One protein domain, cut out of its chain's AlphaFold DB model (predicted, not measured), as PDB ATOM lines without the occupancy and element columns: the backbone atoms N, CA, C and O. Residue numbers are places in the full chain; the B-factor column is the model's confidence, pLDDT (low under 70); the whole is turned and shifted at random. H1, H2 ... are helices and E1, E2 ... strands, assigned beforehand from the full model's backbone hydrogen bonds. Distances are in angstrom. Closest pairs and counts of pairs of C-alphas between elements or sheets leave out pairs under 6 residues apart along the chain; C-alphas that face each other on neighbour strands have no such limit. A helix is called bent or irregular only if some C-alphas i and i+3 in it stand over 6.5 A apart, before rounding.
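What this domain is: This is residues 49 to 155 of the 684 residues of an uncharacterized protein of Perkinsus chesapeaki (UniProt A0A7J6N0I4). A small cluster of helices makes one side of this domain, and loops with a narrow ribbon of short paired stretches around E2 cover the side away from H1. H1 crosses H2 and H3 at nearly right angles, short H4 sits at the other end of H2 and H3, E1 lies out at the rim, and residues 109 to 129 arc round the outside from E1 to E2. The printed part has 107 residues, with four named helices and two named strands in the order H1, H2, H3, E1, E2, H4; it is mostly helix by its named elements, which hold 43 residues, under half. E1 and E2 pair with no named strand. The whole is compact and rounded, with a radius of gyration of the C-alphas of 13.2 A and spans of 35 by 33 by 28 A.

How they stand to each other: H1, residues 49 to 61, touches H2, residues 69 to 80, with its residues 54 to 59 alone; the closest C-alphas, of Val 58 and Tyr 76, are 6.0 A apart and the lines are about perpendicular at 80 degrees. H1 touches H3, residues 94 to 100, with residues 51 to 55 alone; the closest C-alphas, of Gln 52 and Ile 97, are 6.4 A apart, and the lines are about perpendicular at 78 degrees. H2 and H3 are near each other. E1, residues 105 to 108, is only just apart from H1, at 8.1 A. E2, residues 130 to 132, pairs antiparallel with two stretches too short to be named: its residues 130 to 131 with residues 123 to 124, and its residues 131 to 132 with residues 147 to 148. H4, residues 151 to 154, touches residues 69 to 70 of H2, the closest C-alphas being those of Val 69 and Ala 153, 5.2 A apart. H3 and H4 only just touch, with 3 pairs of C-alphas within 8 A, the closest those of Ser 95 and Tyr 152 at 6.0 A. In H1 and H3 every O i to N i+4 pair is within hydrogen-bond range, in H2 6 of 8 are, and H4 is too short for such a pair.

Where its parts are: H1 begins at C-alpha 49 (33.731, -13.485, 25.687) and is 17.9 A long. H2 is 17.4 A long and irregular, with C-alphas 70 and 73 at 7.2 A. H3 measures 10.1 A, E1 10.3 A and E2 6.4 A. H4, 7.8 A from C-alpha 151 to C-alpha 154, is irregular over that distance and ends at (42.830, 1.100, 43.459).

The domain as a whole: The C-alphas farthest apart, of Ala 103 and Gly 137, are 36.7 A apart, and the printed part has no cut. The links from H2 to H3, E1 to E2 and E2 to H4 are long, with 13, 21 and 18 residues. Mean pLDDT of the printed part is 86.3; residues 110 to 122 are under 70.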
ATOM      1  N   GLU A  49      32.728 -12.454  25.421       94.69
ATOM      2  CA  GLU A  49      33.731 -13.485  25.687       94.69
ATOM      3  C   GLU A  49      35.113 -13.085  25.146       94.69
ATOM      4  O   GLU A  49      36.127 -13.299  25.810       94.69
ATOM      5  N   GLU A  50      35.162 -12.455  23.967       94.62
ATOM      6  CA  GLU A  50      36.384 -11.887  23.388       94.62
ATOM      7  C   GLU A  50      36.981 -10.834  24.331       94.62
ATOM      8  O   GLU A  50      38.153 -10.925  24.694       94.62
ATOM      9  N   LEU A  51      36.155  -9.905  24.830       95.31
ATOM     10  CA  LEU A  51      36.588  -8.851  25.751       95.31
ATOM     11  C   LEU A  51      37.050  -9.400  27.118       95.31
ATOM     12  O   LEU A  51      38.043  -8.915  27.664       95.31
ATOM     13  N   GLN A  52      36.378 -10.430  27.657       96.12
ATOM     14  CA  GLN A  52      36.840 -11.154  28.856       96.12
ATOM     15  C   GLN A  52      38.214 -11.786  28.625       96.12
ATOM     16  O   GLN A  52      39.128 -11.596  29.430       96.12
ATOM     17  N   SER A  53      38.352 -12.537  27.526       95.88
ATOM     18  CA  SER A  53      39.584 -13.228  27.148       95.88
ATOM     19  C   SER A  53      40.735 -12.236  27.017       95.88
ATOM     20  O   SER A  53      41.793 -12.440  27.608       95.88
ATOM     21  N   ASP A  54      40.520 -11.114  26.335       96.06
ATOM     22  CA  ASP A  54      41.539 -10.092  26.119       96.06
ATOM     23  C   ASP A  54      41.960  -9.364  27.404       96.06
ATOM     24  O   ASP A  54      43.160  -9.213  27.658       96.06
ATOM     25  N   VAL A  55      41.014  -8.973  28.267       96.94
ATOM     26  CA  VAL A  55      41.341  -8.379  29.576       96.94
ATOM     27  C   VAL A  55      42.085  -9.387  30.459       96.94
ATOM     28  O   VAL A  55      43.115  -9.045  31.049       96.94
ATOM     29  N   LEU A  56      41.654 -10.649  30.490       96.06
ATOM     30  CA  LEU A  56      42.340 -11.718  31.219       96.06
ATOM     31  C   LEU A  56      43.741 -11.996  30.643       96.06
ATOM     32  O   LEU A  56      44.697 -12.177  31.398       96.06
ATOM     33  N   ASN A  57      43.912 -11.937  29.321       94.06
ATOM     34  CA  ASN A  57      45.206 -12.064  28.649       94.06
ATOM     35  C   ASN A  57      46.139 -10.878  28.947       94.06
ATOM     36  O   ASN A  57      47.356 -11.074  29.008       94.06
ATOM     37  N   VAL A  58      45.610  -9.669  29.176       95.50
ATOM     38  CA  VAL A  58      46.372  -8.506  29.673       95.50
ATOM     39  C   VAL A  58      46.773  -8.677  31.139       95.50
ATOM     40  O   VAL A  58      47.910  -8.359  31.485       95.50
ATOM     41  N   ILE A  59      45.912  -9.233  31.994       94.81
ATOM     42  CA  ILE A  59      46.270  -9.549  33.388       94.81
ATOM     43  C   ILE A  59      47.386 -10.610  33.406       94.81
ATOM     44  O   ILE A  59      48.456 -10.370  33.974       94.81
ATOM     45  N   ARG A  60      47.213 -11.717  32.668       91.56
ATOM     46  CA  ARG A  60      48.233 -12.765  32.457       91.56
ATOM     47  C   ARG A  60      49.561 -12.218  31.931       91.56
ATOM     48  O   ARG A  60      50.616 -12.700  32.335       91.56
ATOM     49  N   ALA A  61      49.532 -11.186  31.081       86.88
ATOM     50  CA  ALA A  61      50.728 -10.532  30.541       86.88
ATOM     51  C   ALA A  61      51.678  -9.986  31.613       86.88
ATOM     52  O   ALA A  61      52.882  -9.888  31.378       86.88
ATOM     53  N   THR A  62      51.124  -9.574  32.754       84.69
ATOM     54  CA  THR A  62      51.888  -8.966  33.849       84.69
ATOM     55  C   THR A  62      52.459  -9.986  34.829       84.69
ATOM     56  O   THR A  62      53.323  -9.644  35.634       84.69
ATOM     57  N   GLY A  63      52.047 -11.253  34.724       83.12
ATOM     58  CA  GLY A  63      52.513 -12.318  35.600       83.12
ATOM     59  C   GLY A  63      52.240 -12.013  37.074       83.12
ATOM     60  O   GLY A  63      51.197 -11.478  37.448       83.12
ATOM     61  N   MET A  64      53.204 -12.345  37.929       74.56
ATOM     62  CA  MET A  64      53.003 -12.355  39.383       74.56
ATOM     63  C   MET A  64      53.046 -10.978  40.049       74.56
ATOM     64  O   MET A  64      52.552 -10.840  41.166       74.56
ATOM     65  N   THR A  65      53.577  -9.939  39.386       79.94
ATOM     66  CA  THR A  65      53.426  -8.566  39.905       79.94
ATOM     67  C   THR A  65      51.966  -8.126  39.896       79.94
ATOM     68  O   THR A  65      51.603  -7.198  40.617       79.94
ATOM     69  N   GLY A  66      51.144  -8.781  39.070       89.56
ATOM     70  CA  GLY A  66      49.823  -8.312  38.710       89.56
ATOM     71  C   GLY A  66      49.870  -6.960  38.000       89.56
ATOM     72  O   GLY A  66      50.932  -6.433  37.639       89.56
ATOM     73  N   ILE A  67      48.684  -6.386  37.839       93.00
ATOM     74  CA  ILE A  67      48.446  -5.085  37.223       93.00
ATOM     75  C   ILE A  67      47.479  -4.282  38.097       93.00
ATOM     76  O   ILE A  67      46.508  -4.833  38.616       93.00
ATOM     77  N   ARG A  68      47.715  -2.976  38.281       93.31
ATOM     78  CA  ARG A  68      46.674  -2.104  38.854       93.31
ATOM     79  C   ARG A  68      45.522  -2.026  37.865       93.31
ATOM     80  O   ARG A  68      45.772  -1.844  36.678       93.31
ATOM     81  N   VAL A  69      44.276  -2.082  38.323       95.38
ATOM     82  CA  VAL A  69      43.111  -2.049  37.415       95.38
ATOM     83  C   VAL A  69      43.122  -0.807  36.506       95.38
ATOM     84  O   VAL A  69      42.897  -0.907  35.302       95.38
ATOM     85  N   THR A  70      43.545   0.340  37.045       93.75
ATOM     86  CA  THR A  70      43.813   1.602  36.323       93.75
ATOM     87  C   THR A  70      44.859   1.527  35.200       93.75
ATOM     88  O   THR A  70      44.929   2.426  34.370       93.75
ATOM     89  N   GLN A  71      45.669   0.472  35.121       94.00
ATOM     90  CA  GLN A  71      46.691   0.285  34.082       94.00
ATOM     91  C   GLN A  71      46.260  -0.683  32.970       94.00
ATOM     92  O   GLN A  71      46.909  -0.707  31.919       94.00
ATOM     93  N   ILE A  72      45.178  -1.451  33.160       95.62
ATOM     94  CA  ILE A  72      44.675  -2.425  32.176       95.62
ATOM     95  C   ILE A  72      44.435  -1.781  30.796       95.62
ATOM     96  O   ILE A  72      44.958  -2.328  29.825       95.62
ATOM     97  N   PRO A  73      43.779  -0.606  30.654       95.06
ATOM     98  CA  PRO A  73      43.501  -0.026  29.333       95.06
ATOM     99  C   PRO A  73      44.770   0.354  28.557       95.06
ATOM    100  O   PRO A  73      44.856   0.159  27.344       95.06
ATOM    101  N   HIS A  74      45.799   0.842  29.261       91.38
ATOM    102  CA  HIS A  74      47.087   1.184  28.656       91.38
ATOM    103  C   HIS A  74      47.891  -0.062  28.247       91.38
ATOM    104  O   HIS A  74      48.548  -0.048  27.206       91.38
ATOM    105  N   GLN A  75      47.854  -1.139  29.041       92.56
ATOM    106  CA  GLN A  75      48.541  -2.390  28.695       92.56
ATOM    107  C   GLN A  75      47.793  -3.188  27.619       92.56
ATOM    108  O   GLN A  75      48.442  -3.834  26.797       92.56
ATOM    109  N   TYR A  76      46.463  -3.080  27.559       95.19
ATOM    110  CA  TYR A  76      45.655  -3.557  26.439       95.19
ATOM    111  C   TYR A  76      46.090  -2.881  25.136       95.19
ATOM    112  O   TYR A  76      46.566  -3.569  24.232       95.19
ATOM    113  N   ARG A  77      46.098  -1.537  25.083       92.75
ATOM    114  CA  ARG A  77      46.578  -0.799  23.902       92.75
ATOM    115  C   ARG A  77      48.000  -1.178  23.493       92.75
ATOM    116  O   ARG A  77      48.268  -1.337  22.307       92.75
ATOM    117  N   ARG A  78      48.912  -1.358  24.452       88.88
ATOM    118  CA  ARG A  78      50.296  -1.788  24.173       88.88
ATOM    119  C   ARG A  78      50.414  -3.194  23.575       88.88
ATOM    120  O   ARG A  78      51.476  -3.513  23.052       88.88
ATOM    121  N   ARG A  79      49.373  -4.030  23.660       89.31
ATOM    122  CA  ARG A  79      49.343  -5.386  23.090       89.31
ATOM    123  C   ARG A  79      48.538  -5.484  21.798       89.31
ATOM    124  O   ARG A  79      48.995  -6.141  20.871       89.31
ATOM    125  N   THR A  80      47.370  -4.849  21.732       91.38
ATOM    126  CA  THR A  80      46.442  -4.954  20.587       91.38
ATOM    127  C   THR A  80      46.582  -3.814  19.577       91.38
ATOM    128  O   THR A  80      46.008  -3.879  18.494       91.38
ATOM    129  N   GLY A  81      47.290  -2.738  19.936       91.56
ATOM    130  CA  GLY A  81      47.308  -1.472  19.196       91.56
ATOM    131  C   GLY A  81      46.031  -0.633  19.357       91.56
ATOM    132  O   GLY A  81      46.012   0.522  18.938       91.56
ATOM    133  N   ARG A  82      44.978  -1.171  19.989       92.38
ATOM    134  CA  ARG A  82      43.639  -0.566  20.095       92.38
ATOM    135  C   ARG A  82      43.356  -0.116  21.528       92.38
ATOM    136  O   ARG A  82      43.777  -0.771  22.475       92.38
ATOM    137  N   TRP A  83      42.620   0.976  21.718       92.81
ATOM    138  CA  TRP A  83      42.123   1.321  23.054       92.81
ATOM    139  C   TRP A  83      41.076   0.313  23.542       92.81
ATOM    140  O   TRP A  83      40.352  -0.278  22.743       92.81
ATOM    141  N   LEU A  84      41.006   0.127  24.863       94.75
ATOM    142  CA  LEU A  84      39.970  -0.684  25.498       94.75
ATOM    143  C   LEU A  84      38.691   0.151  25.580       94.75
ATOM    144  O   LEU A  84      38.589   1.017  26.446       94.75
ATOM    145  N   VAL A  85      37.742  -0.103  24.684       94.19
ATOM    146  CA  VAL A  85      36.446   0.584  24.668       94.19
ATOM    147  C   VAL A  85      35.363  -0.374  25.147       94.19
ATOM    148  O   VAL A  85      35.254  -1.497  24.668       94.19
ATOM    149  N   ILE A  86      34.605   0.086  26.143       94.62
ATOM    150  CA  ILE A  86      33.528  -0.661  26.808       94.62
ATOM    151  C   ILE A  86      32.145  -0.166  26.342       94.62
ATOM    152  O   ILE A  86      31.161  -0.899  26.417       94.62
ATOM    153  N   GLU A  87      32.067   1.054  25.804       92.25
ATOM    154  CA  GLU A  87      30.849   1.605  25.210       92.25
ATOM    155  C   GLU A  87      30.360   0.732  24.041       92.25
ATOM    156  O   GLU A  87      31.148   0.289  23.206       92.25
ATOM    157  N   GLY A  88      29.056   0.444  24.008       89.88
ATOM    158  CA  GLY A  88      28.449  -0.485  23.047       89.88
ATOM    159  C   GLY A  88      28.592  -1.975  23.392       89.88
ATOM    160  O   GLY A  88      28.003  -2.804  22.702       89.88
ATOM    161  N   THR A  89      29.321  -2.335  24.456       92.75
ATOM    162  CA  THR A  89      29.400  -3.719  24.962       92.75
ATOM    163  C   THR A  89      28.335  -3.988  26.034       92.75
ATOM    164  O   THR A  89      27.663  -3.076  26.510       92.75
ATOM    165  N   ALA A  90      28.198  -5.246  26.465       93.81
ATOM    166  CA  ALA A  90      27.281  -5.635  27.541       93.81
ATOM    167  C   ALA A  90      27.720  -5.186  28.958       93.81
ATOM    168  O   ALA A  90      27.020  -5.479  29.927       93.81
ATOM    169  N   TYR A  91      28.867  -4.510  29.106       96.00
ATOM    170  CA  TYR A  91      29.423  -4.126  30.406       96.00
ATOM    171  C   TYR A  91      29.248  -2.629  30.701       96.00
ATOM    172  O   TYR A  91      29.617  -1.803  29.871       96.00
ATOM    173  N   PRO A  92      28.791  -2.238  31.907       94.94
ATOM    174  CA  PRO A  92      28.703  -0.829  32.301       94.94
ATOM    175  C   PRO A  92      30.040  -0.223  32.773       94.94
ATOM    176  O   PRO A  92      30.142   0.991  32.921       94.94
ATOM    177  N   SER A  93      31.057  -1.038  33.078       96.19
ATOM    178  CA  SER A  93      32.370  -0.569  33.553       96.19
ATOM    179  C   SER A  93      33.450  -1.648  33.434       96.19
ATOM    180  O   SER A  93      33.142  -2.831  33.290       96.19
ATOM    181  N   LEU A  94      34.722  -1.260  33.587       96.31
ATOM    182  CA  LEU A  94      35.832  -2.218  33.694       96.31
ATOM    183  C   LEU A  94      35.703  -3.124  34.933       96.31
ATOM    184  O   LEU A  94      36.130  -4.276  34.880       96.31
ATOM    185  N   SER A  95      35.090  -2.645  36.024       96.56
ATOM    186  CA  SER A  95      34.821  -3.489  37.195       96.56
ATOM    187  C   SER A  95      33.885  -4.646  36.851       96.56
ATOM    188  O   SER A  95      34.203  -5.764  37.219       96.56
ATOM    189  N   ALA A  96      32.845  -4.430  36.039       97.06
ATOM    190  CA  ALA A  96      31.931  -5.507  35.641       97.06
ATOM    191  C   ALA A  96      32.606  -6.600  34.779       97.06
ATOM    192  O   ALA A  96      32.246  -7.768  34.877       97.06
ATOM    193  N   ILE A  97      33.618  -6.253  33.972       97.25
ATOM    194  CA  ILE A  97      34.443  -7.253  33.261       97.25
ATOM    195  C   ILE A  97      35.293  -8.048  34.263       97.25
ATOM    196  O   ILE A  97      35.468  -9.255  34.120       97.25
ATOM    197  N   ILE A  98      35.823  -7.361  35.277       97.06
ATOM    198  CA  ILE A  98      36.635  -7.929  36.361       97.06
ATOM    199  C   ILE A  98      35.804  -8.847  37.273       97.06
ATOM    200  O   ILE A  98      36.314  -9.887  37.687       97.06
ATOM    201  N   ASP A  99      34.539  -8.505  37.528       97.12
ATOM    202  CA  ASP A  99      33.565  -9.329  38.248       97.12
ATOM    203  C   ASP A  99      33.301 -10.649  37.503       97.12
ATOM    204  O   ASP A  99      33.442 -11.729  38.079       97.12
ATOM    205  N   ASP A 100      33.029 -10.583  36.196       97.38
ATOM    206  CA  ASP A 100      32.803 -11.759  35.345       97.38
ATOM    207  C   ASP A 100      34.016 -12.713  35.294       97.38
ATOM    208  O   ASP A 100      33.852 -13.934  35.290       97.38
ATOM    209  N   ILE A 101      35.250 -12.187  35.294       97.19
ATOM    210  CA  ILE A 101      36.475 -13.011  35.304       97.19
ATOM    211  C   ILE A 101      36.992 -13.339  36.718       97.19
ATOM    212  O   ILE A 101      38.027 -14.000  36.836       97.19
ATOM    213  N   MET A 102      36.290 -12.949  37.794       96.44
ATOM    214  CA  MET A 102      36.725 -13.109  39.198       96.44
ATOM    215  C   MET A 102      36.948 -14.577  39.614       96.44
ATOM    216  O   MET A 102      37.713 -14.879  40.534       96.44
ATOM    217  N   ALA A 103      36.359 -15.532  38.889       95.69
ATOM    218  CA  ALA A 103      36.689 -16.950  39.019       95.69
ATOM    219  C   ALA A 103      38.176 -17.242  38.710       95.69
ATOM    220  O   ALA A 103      38.791 -18.046  39.408       95.69
ATOM    221  N   SER A 104      38.768 -16.535  37.739       95.31
ATOM    222  CA  SER A 104      40.147 -16.716  37.252       95.31
ATOM    223  C   SER A 104      41.174 -15.744  37.846       95.31
ATOM    224  O   SER A 104      42.368 -15.972  37.671       95.31
ATOM    225  N   ILE A 105      40.757 -14.673  38.530       96.00
ATOM    226  CA  ILE A 105      41.665 -13.642  39.070       96.00
ATOM    227  C   ILE A 105      41.523 -13.450  40.580       96.00
ATOM    228  O   ILE A 105      40.460 -13.668  41.152       96.00
ATOM    229  N   GLU A 106      42.588 -13.004  41.233       94.62
ATOM    230  CA  GLU A 106      42.551 -12.577  42.633       94.62
ATOM    231  C   GLU A 106      43.047 -11.139  42.783       94.62
ATOM    232  O   GLU A 106      43.843 -10.641  41.977       94.62
ATOM    233  N   PHE A 107      42.585 -10.490  43.846       94.31
ATOM    234  CA  PHE A 107      43.022  -9.161  44.238       94.31
ATOM    235  C   PHE A 107      44.069  -9.234  45.342       94.31
ATOM    236  O   PHE A 107      44.002 -10.092  46.221       94.31
ATOM    237  N   TYR A 108      44.942  -8.234  45.387       85.38
ATOM    238  CA  TYR A 108      45.639  -7.874  46.616       85.38
ATOM    239  C   TYR A 108      45.630  -6.371  46.841       85.38
ATOM    240  O   TYR A 108      45.589  -5.557  45.910       85.38
ATOM    241  N   ASP A 109      45.704  -6.013  48.118       76.94
ATOM    242  CA  ASP A 109      46.005  -4.658  48.535       76.94
ATOM    243  C   ASP A 109      47.449  -4.334  48.175       76.94
ATOM    244  O   ASP A 109      48.406  -4.878  48.728       76.94
ATOM    245  N   ALA A 110      47.601  -3.440  47.202       61.22
ATOM    246  CA  ALA A 110      48.902  -2.911  46.860       61.22
ATOM    247  C   ALA A 110      49.498  -2.222  48.101       61.22
ATOM    248  O   ALA A 110      48.827  -1.360  48.684       61.22
ATOM    249  N   PRO A 111      50.766  -2.489  48.476       56.91
ATOM    250  CA  PRO A 111      51.483  -1.544  49.325       56.91
ATOM    251  C   PRO A 111      51.416  -0.162  48.656       56.91
ATOM    252  O   PRO A 111      51.362  -0.088  47.425       56.91
ATOM    253  N   LYS A 112      51.385   0.922  49.448       57.41
ATOM    254  CA  LYS A 112      51.147   2.315  48.997       57.41
ATOM    255  C   LYS A 112      52.259   2.863  48.077       57.41
ATOM    256  O   LYS A 112      52.956   3.812  48.414       57.41
ATOM    257  N   ALA A 113      52.423   2.264  46.904       51.47
ATOM    258  CA  ALA A 113      53.355   2.677  45.871       51.47
ATOM    259  C   ALA A 113      52.793   3.899  45.124       51.47
ATOM    260  O   ALA A 113      51.580   3.945  44.875       51.47
ATOM    261  N   PRO A 114      53.645   4.870  44.753       52.41
ATOM    262  CA  PRO A 114      53.218   6.090  44.079       52.41
ATOM    263  C   PRO A 114      52.607   5.803  42.700       52.41
ATOM    264  O   PRO A 114      52.988   4.855  42.011       52.41
ATOM    265  N   THR A 115      51.664   6.654  42.292       54.03
ATOM    266  CA  THR A 115      51.108   6.665  40.934       54.03
ATOM    267  C   THR A 115      52.231   6.893  39.910       54.03
ATOM    268  O   THR A 115      53.093   7.737  40.163       54.03
ATOM    269  N   PRO A 116      52.259   6.183  38.763       51.56
ATOM    270  CA  PRO A 116      53.292   6.389  37.751       51.56
ATOM    271  C   PRO A 116      53.320   7.831  37.238       51.56
ATOM    272  O   PRO A 116      52.279   8.396  36.901       51.56
ATOM    273  N   ALA A 117      54.519   8.406  37.122       46.75
ATOM    274  CA  ALA A 117      54.701   9.714  36.503       46.75
ATOM    275  C   ALA A 117      54.150   9.710  35.065       46.75
ATOM    276  O   ALA A 117      54.463   8.817  34.277       46.75
ATOM    277  N   GLY A 118      53.317  10.703  34.743       55.00
ATOM    278  CA  GLY A 118      52.628  10.825  33.455       55.00
ATOM    279  C   GLY A 118      51.176  10.331  33.444       55.00
ATOM    280  O   GLY A 118      50.425  10.744  32.567       55.00
ATOM    281  N   MET A 119      50.732   9.537  34.428       59.41
ATOM    282  CA  MET A 119      49.291   9.359  34.655       59.41
ATOM    283  C   MET A 119      48.758  10.566  35.431       59.41
ATOM    284  O   MET A 119      49.280  10.897  36.499       59.41
ATOM    285  N   GLN A 120      47.706  11.211  34.921       61.53
ATOM    286  CA  GLN A 120      46.929  12.154  35.728       61.53
ATOM    287  C   GLN A 120      46.341  11.416  36.944       61.53
ATOM    288  O   GLN A 120      46.123  10.200  36.901       61.53
ATOM    289  N   LYS A 121      46.093  12.131  38.050       66.81
ATOM    290  CA  LYS A 121      45.339  11.530  39.158       66.81
ATOM    291  C   LYS A 121      43.943  11.160  38.636       66.81
ATOM    292  O   LYS A 121      43.332  12.011  37.998       66.81
ATOM    293  N   PRO A 122      43.437   9.942  38.901       66.56
ATOM    294  CA  PRO A 122      42.065   9.604  38.551       66.56
ATOM    295  C   PRO A 122      41.102  10.587  39.223       66.56
ATOM    296  O   PRO A 122      41.179  10.786  40.437       66.56
ATOM    297  N   ASN A 123      40.201  11.178  38.437       74.75
ATOM    298  CA  ASN A 123      39.117  11.989  38.973       74.75
ATOM    299  C   ASN A 123      38.094  11.047  39.619       74.75
ATOM    300  O   ASN A 123      37.347  10.336  38.941       74.75
ATOM    301  N   THR A 124      38.099  11.010  40.950       77.25
ATOM    302  CA  THR A 124      37.066  10.338  41.737       77.25
ATOM    303  C   THR A 124      35.811  11.202  41.704       77.25
ATOM    304  O   THR A 124      35.823  12.316  42.222       77.25
ATOM    305  N   THR A 125      34.740  10.702  41.091       78.19
ATOM    306  CA  THR A 125      33.418  11.344  41.169       78.19
ATOM    307  C   THR A 125      32.827  11.188  42.573       78.19
ATOM    308  O   THR A 125      33.195  10.258  43.293       78.19
ATOM    309  N   ASP A 126      31.872  12.042  42.957       77.00
ATOM    310  CA  ASP A 126      31.228  11.990  44.285       77.00
ATOM    311  C   ASP A 126      30.554  10.634  44.578       77.00
ATOM    312  O   ASP A 126      30.467  10.203  45.726       77.00
ATOM    313  N   ASN A 127      30.175   9.899  43.526       78.75
ATOM    314  CA  ASN A 127      29.638   8.536  43.590       78.75
ATOM    315  C   ASN A 127      30.715   7.455  43.848       78.75
ATOM    316  O   ASN A 127      30.455   6.266  43.674       78.75
ATOM    317  N   GLY A 128      31.958   7.838  44.162       78.12
ATOM    318  CA  GLY A 128      33.097   6.935  44.365       78.12
ATOM    319  C   GLY A 128      33.636   6.275  43.088       78.12
ATOM    320  O   GLY A 128      34.675   5.612  43.131       78.12
ATOM    321  N   MET A 129      32.979   6.459  41.938       80.19
ATOM    322  CA  MET A 129      33.445   5.915  40.667       80.19
ATOM    323  C   MET A 129      34.626   6.722  40.128       80.19
ATOM    324  O   MET A 129      34.534   7.930  39.901       80.19
ATOM    325  N   VAL A 130      35.728   6.018  39.879       85.62
ATOM    326  CA  VAL A 130      36.859   6.531  39.107       85.62
ATOM    327  C   VAL A 130      36.516   6.467  37.622       85.62
ATOM    328  O   VAL A 130      36.297   5.381  37.076       85.62
ATOM    329  N   VAL A 131      36.526   7.630  36.977       87.19
ATOM    330  CA  VAL A 131      36.552   7.758  35.517       87.19
ATOM    331  C   VAL A 131      37.994   8.037  35.103       87.19
ATOM    332  O   VAL A 131      38.681   8.847  35.727       87.19
ATOM    333  N   MET A 132      38.473   7.343  34.072       85.31
ATOM    334  CA  MET A 132      39.791   7.579  33.493       85.31
ATOM    335  C   MET A 132      39.641   8.144  32.086       85.31
ATOM    336  O   MET A 132      39.244   7.444  31.154       85.31
ATOM    337  N   GLU A 133      39.980   9.420  31.945       86.44
ATOM    338  CA  GLU A 133      40.101  10.069  30.646       86.44
ATOM    339  C   GLU A 133      41.400   9.618  29.947       86.44
ATOM    340  O   GLU A 133      42.432   9.429  30.608       86.44
ATOM    341  N   PRO A 134      41.385   9.428  28.615       82.12
ATOM    342  CA  PRO A 134      42.595   9.170  27.843       82.12
ATOM    343  C   PRO A 134      43.612  10.300  28.018       82.12
ATOM    344  O   PRO A 134      43.276  11.477  27.920       82.12
ATOM    345  N   THR A 135      44.882   9.962  28.250       82.56
ATOM    346  CA  THR A 135      45.929  10.983  28.405       82.56
ATOM    347  C   THR A 135      46.102  11.761  27.089       82.56
ATOM    348  O   THR A 135      46.425  11.133  26.074       82.56
ATOM    349  N   PRO A 136      45.903  13.094  27.071       83.06
ATOM    350  CA  PRO A 136      45.963  13.877  25.840       83.06
ATOM    351  C   PRO A 136      47.373  13.875  25.239       83.06
ATOM    352  O   PRO A 136      48.371  13.777  25.955       83.06
ATOM    353  N   GLY A 137      47.454  13.978  23.910       83.31
ATOM    354  CA  GLY A 137      48.717  13.940  23.163       83.31
ATOM    355  C   GLY A 137      49.256  12.539  22.845       83.31
ATOM    356  O   GLY A 137      50.278  12.432  22.171       83.31
ATOM    357  N   ILE A 138      48.585  11.459  23.267       82.06
ATOM    358  CA  ILE A 138      48.841  10.114  22.726       82.06
ATOM    359  C   ILE A 138      47.909   9.902  21.525       82.06
ATOM    360  O   ILE A 138      46.703  10.091  21.646       82.06
ATOM    361  N   GLU A 139      48.441   9.482  20.375       83.94
ATOM    362  CA  GLU A 139      47.677   9.256  19.134       83.94
ATOM    363  C   GLU A 139      46.372   8.473  19.381       83.94
ATOM    364  O   GLU A 139      46.387   7.456  20.077       83.94
ATOM    365  N   GLY A 140      45.237   8.939  18.856       82.69
ATOM    366  CA  GLY A 140      43.934   8.288  19.051       82.69
ATOM    367  C   GLY A 140      43.402   8.297  20.493       82.69
ATOM    368  O   GLY A 140      42.447   7.589  20.781       82.69
ATOM    369  N   ALA A 141      44.002   9.039  21.433       84.56
ATOM    370  CA  ALA A 141      43.397   9.289  22.748       84.56
ATOM    371  C   ALA A 141      42.075  10.065  22.613       84.56
ATOM    372  O   ALA A 141      41.099   9.735  23.274       84.56
ATOM    373  N   GLU A 142      42.032  11.034  21.697       84.75
ATOM    374  CA  GLU A 142      40.883  11.913  21.424       84.75
ATOM    375  C   GLU A 142      39.647  11.176  20.877       84.75
ATOM    376  O   GLU A 142      38.538  11.695  20.951       84.75
ATOM    377  N   THR A 143      39.819   9.960  20.345       83.81
ATOM    378  CA  THR A 143      38.735   9.111  19.822       83.81
ATOM    379  C   THR A 143      38.336   7.975  20.768       83.81
ATOM    380  O   THR A 143      37.472   7.167  20.426       83.81
ATOM    381  N   CYS A 144      38.943   7.893  21.956       83.56
ATOM    382  CA  CYS A 144      38.563   6.938  22.993       83.56
ATOM    383  C   CYS A 144      37.567   7.600  23.965       83.56
ATOM    384  O   CYS A 144      37.900   8.637  24.540       83.56
ATOM    385  N   PRO A 145      36.373   7.026  24.207       89.31
ATOM    386  CA  PRO A 145      35.463   7.553  25.220       89.31
ATOM    387  C   PRO A 145      36.062   7.417  26.639       89.31
ATOM    388  O   PRO A 145      36.904   6.538  26.866       89.31
ATOM    389  N   PRO A 146      35.645   8.257  27.611       90.88
ATOM    390  CA  PRO A 146      36.103   8.167  28.997       90.88
ATOM    391  C   PRO A 146      35.759   6.811  29.620       90.88
ATOM    392  O   PRO A 146      34.609   6.372  29.589       90.88
ATOM    393  N   LEU A 147      36.745   6.141  30.222       93.44
ATOM    394  CA  LEU A 147      36.549   4.786  30.726       93.44
ATOM    395  C   LEU A 147      36.106   4.794  32.192       93.44
ATOM    396  O   LEU A 147      36.875   5.160  33.084       93.44
ATOM    397  N   VAL A 148      34.886   4.327  32.463       94.12
ATOM    398  CA  VAL A 148      34.416   4.085  33.835       94.12
ATOM    399  C   VAL A 148      35.103   2.836  34.382       94.12
ATOM    400  O   VAL A 148      34.877   1.718  33.908       94.12
ATOM    401  N   ILE A 149      35.951   3.014  35.395       92.44
ATOM    402  CA  ILE A 149      36.699   1.904  35.991       92.44
ATOM    403  C   ILE A 149      35.890   1.215  37.090       92.44
ATOM    404  O   ILE A 149      35.904  -0.012  37.171       92.44
ATOM    405  N   GLY A 150      35.164   1.979  37.908       93.00
ATOM    406  CA  GLY A 150      34.383   1.454  39.033       93.00
ATOM    407  C   GLY A 150      35.227   1.079  40.262       93.00
ATOM    408  O   GLY A 150      36.347   1.562  40.443       93.00
ATOM    409  N   GLN A 151      34.662   0.227  41.121       92.94
ATOM    410  CA  GLN A 151      35.137  -0.051  42.485       92.94
ATOM    411  C   GLN A 151      36.585  -0.561  42.593       92.94
ATOM    412  O   GLN A 151      37.283  -0.241  43.556       92.94
ATOM    413  N   TYR A 152      37.087  -1.305  41.604       94.06
ATOM    414  CA  TYR A 152      38.409  -1.937  41.699       94.06
ATOM    415  C   TYR A 152      39.597  -1.041  41.316       94.06
ATOM    416  O   TYR A 152      40.736  -1.501  41.368       94.06
ATOM    417  N   ALA A 153      39.386   0.239  40.983       91.88
ATOM    418  CA  ALA A 153      40.413   1.142  40.437       91.88
ATOM    419  C   ALA A 153      41.744   1.204  41.221       91.88
ATOM    420  O   ALA A 153      42.813   1.378  40.623       91.88
ATOM    421  N   ASN A 154      41.681   1.048  42.549       89.06
ATOM    422  CA  ASN A 154      42.830   1.100  43.459       89.06
ATOM    423  C   ASN A 154      43.481  -0.267  43.754       89.06
ATOM    424  O   ASN A 154      44.562  -0.299  44.344       89.06
ATOM    425  N   LYS A 155      42.855  -1.385  43.360       92.88
ATOM    426  CA  LYS A 155      43.363  -2.746  43.598       92.88
ATOM    427  C   LYS A 155      44.381  -3.168  42.528       92.88
ATOM    428  O   LYS A 155      44.416  -2.628  41.417       92.88
TER     429      LYS A 155